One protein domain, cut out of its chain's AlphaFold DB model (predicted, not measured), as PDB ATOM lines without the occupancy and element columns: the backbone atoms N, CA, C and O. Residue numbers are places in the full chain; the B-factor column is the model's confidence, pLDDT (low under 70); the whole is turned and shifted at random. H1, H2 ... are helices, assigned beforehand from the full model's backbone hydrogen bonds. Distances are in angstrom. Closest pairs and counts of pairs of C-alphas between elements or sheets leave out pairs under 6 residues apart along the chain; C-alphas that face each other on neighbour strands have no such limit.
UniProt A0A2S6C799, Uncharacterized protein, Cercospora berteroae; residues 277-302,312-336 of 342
ATOM      1  N   THR A 277     342.002 351.001 252.724       76.38
ATOM      2  CA  THR A 277     340.559 350.751 252.624       76.38
ATOM      3  C   THR A 277     339.743 351.962 253.079       76.38
ATOM      4  O   THR A 277     338.720 352.277 252.465       76.38
ATOM      5  N   ARG A 278     340.146 352.625 254.172       82.44
ATOM      6  CA  ARG A 278     339.476 353.837 254.671       82.44
ATOM      7  C   ARG A 278     339.602 354.980 253.667       82.44
ATOM      8  O   ARG A 278     338.581 355.585 253.351       82.44
ATOM      9  N   ALA A 279     340.794 355.198 253.115       86.62
ATOM     10  CA  ALA A 279     341.038 356.184 252.068       86.62
ATOM     11  C   ALA A 279     340.171 355.904 250.831       86.62
ATOM     12  O   ALA A 279     339.395 356.761 250.423       86.62
ATOM     13  N   ALA A 280     340.177 354.669 250.318       79.94
ATOM     14  CA  ALA A 280     339.365 354.282 249.164       79.94
ATOM     15  C   ALA A 280     337.853 354.458 249.405       79.94
ATOM     16  O   ALA A 280     337.121 354.891 248.515       79.94
ATOM     17  N   ARG A 281     337.362 354.148 250.615       82.56
ATOM     18  CA  ARG A 281     335.960 354.397 250.998       82.56
ATOM     19  C   ARG A 281     335.637 355.884 251.055       82.56
ATOM     20  O   ARG A 281     334.541 356.267 250.656       82.56
ATOM     21  N   GLN A 282     336.564 356.698 251.549       91.50
ATOM     22  CA  GLN A 282     336.399 358.142 251.610       91.50
ATOM     23  C   GLN A 282     336.355 358.745 250.204       91.50
ATOM     24  O   GLN A 282     335.421 359.485 249.909       91.50
ATOM     25  N   THR A 283     337.268 358.351 249.312       91.75
ATOM     26  CA  THR A 283     337.251 358.753 247.897       91.75
ATOM     27  C   THR A 283     335.934 358.361 247.230       91.75
ATOM     28  O   THR A 283     335.249 359.216 246.682       91.75
ATOM     29  N   ALA A 284     335.490 357.107 247.380       83.62
ATOM     30  CA  ALA A 284     334.215 356.656 246.820       83.62
ATOM     31  C   ALA A 284     332.999 357.408 247.400       83.62
ATOM     32  O   ALA A 284     331.991 357.594 246.716       83.62
ATOM     33  N   ARG A 285     333.057 357.837 248.667       93.62
ATOM     34  CA  ARG A 285     332.011 358.660 249.294       93.62
ATOM     35  C   ARG A 285     331.989 360.074 248.710       93.62
ATOM     36  O   ARG A 285     330.898 360.590 248.478       93.62
ATOM     37  N   ILE A 286     333.158 360.671 248.474       95.62
ATOM     38  CA  ILE A 286     333.299 361.985 247.828       95.62
ATOM     39  C   ILE A 286     332.753 361.918 246.399       95.62
ATOM     40  O   ILE A 286     331.831 362.663 246.084       95.62
ATOM     41  N   GLU A 287     333.191 360.948 245.592       92.50
ATOM     42  CA  GLU A 287     332.712 360.755 244.214       92.50
ATOM     43  C   GLU A 287     331.188 360.576 244.148       92.50
ATOM     44  O   GLU A 287     330.506 361.187 243.329       92.50
ATOM     45  N   ARG A 288     330.607 359.768 245.049       92.81
ATOM     46  CA  ARG A 288     329.144 359.601 245.124       92.81
ATOM     47  C   ARG A 288     328.429 360.908 245.452       92.81
ATOM     48  O   ARG A 288     327.350 361.152 244.914       92.81
ATOM     49  N   ARG A 289     329.006 361.737 246.325       96.94
ATOM     50  CA  ARG A 289     328.456 363.052 246.673       96.94
ATOM     51  C   ARG A 289     328.537 364.010 245.487       96.94
ATOM     52  O   ARG A 289     327.559 364.696 245.219       96.94
ATOM     53  N   GLU A 290     329.645 364.020 244.755       96.62
ATOM     54  CA  GLU A 290     329.808 364.830 243.543       96.62
ATOM     55  C   GLU A 290     328.811 364.429 242.456       96.62
ATOM     56  O   GLU A 290     328.144 365.291 241.890       96.62
ATOM     57  N   ILE A 291     328.631 363.126 242.222       93.62
ATOM     58  CA  ILE A 291     327.624 362.607 241.288       93.62
ATOM     59  C   ILE A 291     326.216 363.022 241.729       93.62
ATOM     60  O   ILE A 291     325.414 363.441 240.895       93.62
ATOM     61  N   ALA A 292     325.898 362.935 243.024       95.19
ATOM     62  CA  ALA A 292     324.602 363.366 243.546       95.19
ATOM     63  C   ALA A 292     324.374 364.874 243.341       95.19
ATOM     64  O   ALA A 292     323.309 365.265 242.865       95.19
ATOM     65  N   ILE A 293     325.384 365.709 243.614       96.38
ATOM     66  CA  ILE A 293     325.333 367.161 243.385       96.38
ATOM     67  C   ILE A 293     325.160 367.465 241.894       96.38
ATOM     68  O   ILE A 293     324.288 368.249 241.529       96.38
ATOM     69  N   ALA A 294     325.941 366.824 241.021       94.06
ATOM     70  CA  ALA A 294     325.829 366.982 239.572       94.06
ATOM     71  C   ALA A 294     324.439 366.566 239.064       94.06
ATOM     72  O   ALA A 294     323.849 367.249 238.230       94.06
ATOM     73  N   THR A 295     323.879 365.490 239.619       94.06
ATOM     74  CA  THR A 295     322.527 365.019 239.293       94.06
ATOM     75  C   THR A 295     321.463 366.020 239.746       94.06
ATOM     76  O   THR A 295     320.492 366.251 239.031       94.06
ATOM     77  N   GLN A 296     321.630 366.641 240.916       94.75
ATOM     78  CA  GLN A 296     320.722 367.677 241.412       94.75
ATOM     79  C   GLN A 296     320.809 368.966 240.584       94.75
ATOM     80  O   GLN A 296     319.771 369.530 240.249       94.75
ATOM     81  N   ARG A 297     322.017 369.399 240.197       95.19
ATOM     82  CA  ARG A 297     322.218 370.543 239.289       95.19
ATOM     83  C   ARG A 297     321.530 370.314 237.945       95.19
ATOM     84  O   ARG A 297     320.722 371.141 237.543       95.19
ATOM     85  N   ALA A 298     321.720 369.141 237.341       90.31
ATOM     86  CA  ALA A 298     321.041 368.775 236.097       90.31
ATOM     87  C   ALA A 298     319.501 368.778 236.228       90.31
ATOM     88  O   ALA A 298     318.792 369.149 235.292       90.31
ATOM     89  N   LYS A 299     318.955 368.396 237.394       89.31
ATOM     90  CA  LYS A 299     317.507 368.483 237.668       89.31
ATOM     91  C   LYS A 299     317.005 369.925 237.772       89.31
ATOM     92  O   LYS A 299     315.912 370.203 237.297       89.31
ATOM     93  N   LEU A 300     317.778 370.825 238.383       90.62
ATOM     94  CA  LEU A 300     317.416 372.243 238.487       90.62
ATOM     95  C   LEU A 300     317.502 372.944 237.126       90.62
ATOM     96  O   LEU A 300     316.586 373.671 236.758       90.62
ATOM     97  N   GLU A 301     318.542 372.656 236.343       90.25
ATOM     98  CA  GLU A 301     318.716 373.191 234.984       90.25
ATOM     99  C   GLU A 301     317.618 372.706 234.019       90.25
ATOM    100  O   GLU A 301     317.166 373.457 233.159       90.25
ATOM    101  N   SER A 302     317.120 371.476 234.194       85.69
ATOM    102  CA  SER A 302     315.985 370.935 233.421       85.69
ATOM    103  C   SER A 302     314.601 371.324 233.971       85.69
ATOM    104  O   SER A 302     313.581 370.939 233.393       85.69
ATOM    105  N   VAL A 312     313.054 363.652 226.256       76.56
ATOM    106  CA  VAL A 312     313.430 362.385 225.600       76.56
ATOM    107  C   VAL A 312     314.678 362.581 224.738       76.56
ATOM    108  O   VAL A 312     315.635 361.827 224.899       76.56
ATOM    109  N   GLN A 313     314.712 363.641 223.920       79.75
ATOM    110  CA  GLN A 313     315.854 363.952 223.056       79.75
ATOM    111  C   GLN A 313     317.133 364.249 223.858       79.75
ATOM    112  O   GLN A 313     318.210 363.755 223.529       79.75
ATOM    113  N   GLN A 314     317.024 365.010 224.952       77.25
ATOM    114  CA  GLN A 314     318.162 365.305 225.829       77.25
ATOM    115  C   GLN A 314     318.705 364.049 226.520       77.25
ATOM    116  O   GLN A 314     319.919 363.913 226.692       77.25
ATOM    117  N   MET A 315     317.833 363.109 226.898       77.56
ATOM    118  CA  MET A 315     318.255 361.865 227.536       77.56
ATOM    119  C   MET A 315     318.943 360.922 226.539       77.56
ATOM    120  O   MET A 315     319.990 360.359 226.871       77.56
ATOM    121  N   THR A 316     318.440 360.805 225.301       81.81
ATOM    122  CA  THR A 316     319.132 360.064 224.229       81.81
ATOM    123  C   THR A 316     320.488 360.679 223.897       81.81
ATOM    124  O   THR A 316     321.481 359.952 223.817       81.81
ATOM    125  N   ASP A 317     320.574 362.007 223.811       85.50
ATOM    126  CA  ASP A 317     321.834 362.711 223.564       85.50
ATOM    127  C   ASP A 317     322.843 362.510 224.702       85.50
ATOM    128  O   ASP A 317     324.039 362.316 224.461       85.50
ATOM    129  N   TRP A 318     322.387 362.523 225.956       87.25
ATOM    130  CA  TRP A 318     323.248 362.263 227.109       87.25
ATOM    131  C   TRP A 318     323.800 360.833 227.094       87.25
ATOM    132  O   TRP A 318     325.005 360.631 227.292       87.25
ATOM    133  N   HIS A 319     322.956 359.840 226.795       81.69
ATOM    134  CA  HIS A 319     323.391 358.454 226.634       81.69
ATOM    135  C   HIS A 319     324.402 358.307 225.490       81.69
ATOM    136  O   HIS A 319     325.448 357.685 225.691       81.69
ATOM    137  N   ALA A 320     324.163 358.941 224.339       87.44
ATOM    138  CA  ALA A 320     325.090 358.929 223.208       87.44
ATOM    139  C   ALA A 320     326.458 359.534 223.577       87.44
ATOM    140  O   ALA A 320     327.501 358.925 223.323       87.44
ATOM    141  N   ARG A 321     326.478 360.689 224.262       89.88
ATOM    142  CA  ARG A 321     327.724 361.337 224.718       89.88
ATOM    143  C   ARG A 321     328.484 360.479 225.723       89.88
ATOM    144  O   ARG A 321     329.710 360.371 225.629       89.88
ATOM    145  N   ARG A 322     327.782 359.850 226.670       86.69
ATOM    146  CA  ARG A 322     328.390 358.964 227.671       86.69
ATOM    147  C   ARG A 322     329.005 357.725 227.019       86.69
ATOM    148  O   ARG A 322     330.140 357.379 227.349       86.69
ATOM    149  N   THR A 323     328.307 357.107 226.070       85.81
ATOM    150  CA  THR A 323     328.822 355.968 225.296       85.81
ATOM    151  C   THR A 323     330.048 356.375 224.480       85.81
ATOM    152  O   THR A 323     331.092 355.737 224.591       85.81
ATOM    153  N   ALA A 324     329.999 357.506 223.768       88.12
ATOM    154  CA  ALA A 324     331.139 358.018 223.006       88.12
ATOM    155  C   ALA A 324     332.354 358.359 223.894       88.12
ATOM    156  O   ALA A 324     333.504 358.116 223.519       88.12
ATOM    157  N   ALA A 325     332.136 358.917 225.088       87.75
ATOM    158  CA  ALA A 325     333.205 359.180 226.054       87.75
ATOM    159  C   ALA A 325     333.835 357.882 226.588       87.75
ATOM    160  O   ALA A 325     335.060 357.802 226.716       87.75
ATOM    161  N   HIS A 326     333.022 356.857 226.856       84.69
ATOM    162  CA  HIS A 326     333.514 355.542 227.259       84.69
ATOM    163  C   HIS A 326     334.340 354.888 226.143       84.69
ATOM    164  O   HIS A 326     335.445 354.410 226.415       84.69
ATOM    165  N   SER A 327     333.862 354.908 224.896       86.94
ATOM    166  CA  SER A 327     334.598 354.363 223.747       86.94
ATOM    167  C   SER A 327     335.937 355.074 223.545       86.94
ATOM    168  O   SER A 327     336.964 354.419 223.382       86.94
ATOM    169  N   ARG A 328     335.976 356.409 223.673       92.31
ATOM    170  CA  ARG A 328     337.230 357.183 223.604       92.31
ATOM    171  C   ARG A 328     338.210 356.837 224.726       92.31
ATOM    172  O   ARG A 328     339.413 356.783 224.481       92.31
ATOM    173  N   ARG A 329     337.730 356.588 225.950       88.06
ATOM    174  CA  ARG A 329     338.593 356.121 227.051       88.06
ATOM    175  C   ARG A 329     339.174 354.738 226.767       88.06
ATOM    176  O   ARG A 329     340.361 354.549 227.003       88.06
ATOM    177  N   LEU A 330     338.376 353.807 226.243       83.94
ATOM    178  CA  LEU A 330     338.855 352.469 225.882       83.94
ATOM    179  C   LEU A 330     339.897 352.519 224.761       83.94
ATOM    180  O   LEU A 330     340.949 351.907 224.905       83.94
ATOM    181  N   MET A 331     339.655 353.314 223.714       88.44
ATOM    182  CA  MET A 331     340.621 353.539 222.630       88.44
ATOM    183  C   MET A 331     341.954 354.082 223.160       88.44
ATOM    184  O   MET A 331     343.007 353.551 222.828       88.44
ATOM    185  N   LYS A 332     341.927 355.080 224.058       90.56
ATOM    186  CA  LYS A 332     343.153 355.619 224.676       90.56
ATOM    187  C   LYS A 332     343.897 354.593 225.532       90.56
ATOM    188  O   LYS A 332     345.123 354.603 225.551       90.56
ATOM    189  N   VAL A 333     343.179 353.737 226.261       85.62
ATOM    190  CA  VAL A 333     343.803 352.651 227.034       85.62
ATOM    191  C   VAL A 333     344.453 351.647 226.088       85.62
ATOM    192  O   VAL A 333     345.614 351.320 226.284       85.62
ATOM    193  N   HIS A 334     343.747 351.227 225.038       83.88
ATOM    194  CA  HIS A 334     344.268 350.287 224.049       83.88
ATOM    195  C   HIS A 334     345.514 350.829 223.331       83.88
ATOM    196  O   HIS A 334     346.520 350.133 223.248       83.88
ATOM    197  N   GLN A 335     345.490 352.096 222.909       89.69
ATOM    198  CA  GLN A 335     346.628 352.750 222.260       89.69
ATOM    199  C   GLN A 335     347.858 352.822 223.178       89.69
ATOM    200  O   GLN A 335     348.968 352.558 222.728       89.69
ATOM    201  N   ARG A 336     347.668 353.106 224.475       88.75
ATOM    202  CA  ARG A 336     348.760 353.072 225.464       88.75
ATOM    203  C   ARG A 336     349.305 351.664 225.684       88.75
ATOM    204  O   ARG A 336     350.503 351.504 225.860       88.75
TER     205      ARG A 336
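AT A GLANCE: This is residues 277 to 302 and 312 to 336 of the 342 residues of an uncharacterized protein of Cercospora berteroae (UniProt A0A2S6C799). Two long, unbent helices make an open V with its corner missing: the chain runs out along H1 and, past a cut, folds back along H2, and the two arms stay apart. The printed part has 51 residues, with H1 then H2 along the chain, and no named strand; the class is all helix. It is only just extended, close to loose, with a radius of gyration of the C-alphas of 15.0 A, and flat, spanning 41 by 38 by 11 A.

IN THESE COORDINATES: H1, residues 277 to 301, begins with C-alpha 277 at (340.559, 350.751, 252.624) and is 35.9 A long from first to last C-alpha. H2, residues 312 to 336, is 36.5 A long and ends with C-alpha 336 at (348.760, 353.072, 225.464).

HOW THE PARTS SIT: H1 and H2 are apart, with no C-alpha of the one within 8 A of the other. Residues 277 to 301 and 315 to 336 stand free. In both H1 and H2, every O i to N i+4 pair is within hydrogen-bond range.

THE WHOLE: The C-alphas of Arg 278 and Gln 313, the two farthest apart, are 40.7 A apart. Residues 303 to 311 are not printed; C-alphas 302 and 312 are 11.9 A apart across this cut. No printed residue is under 70 in pLDDT.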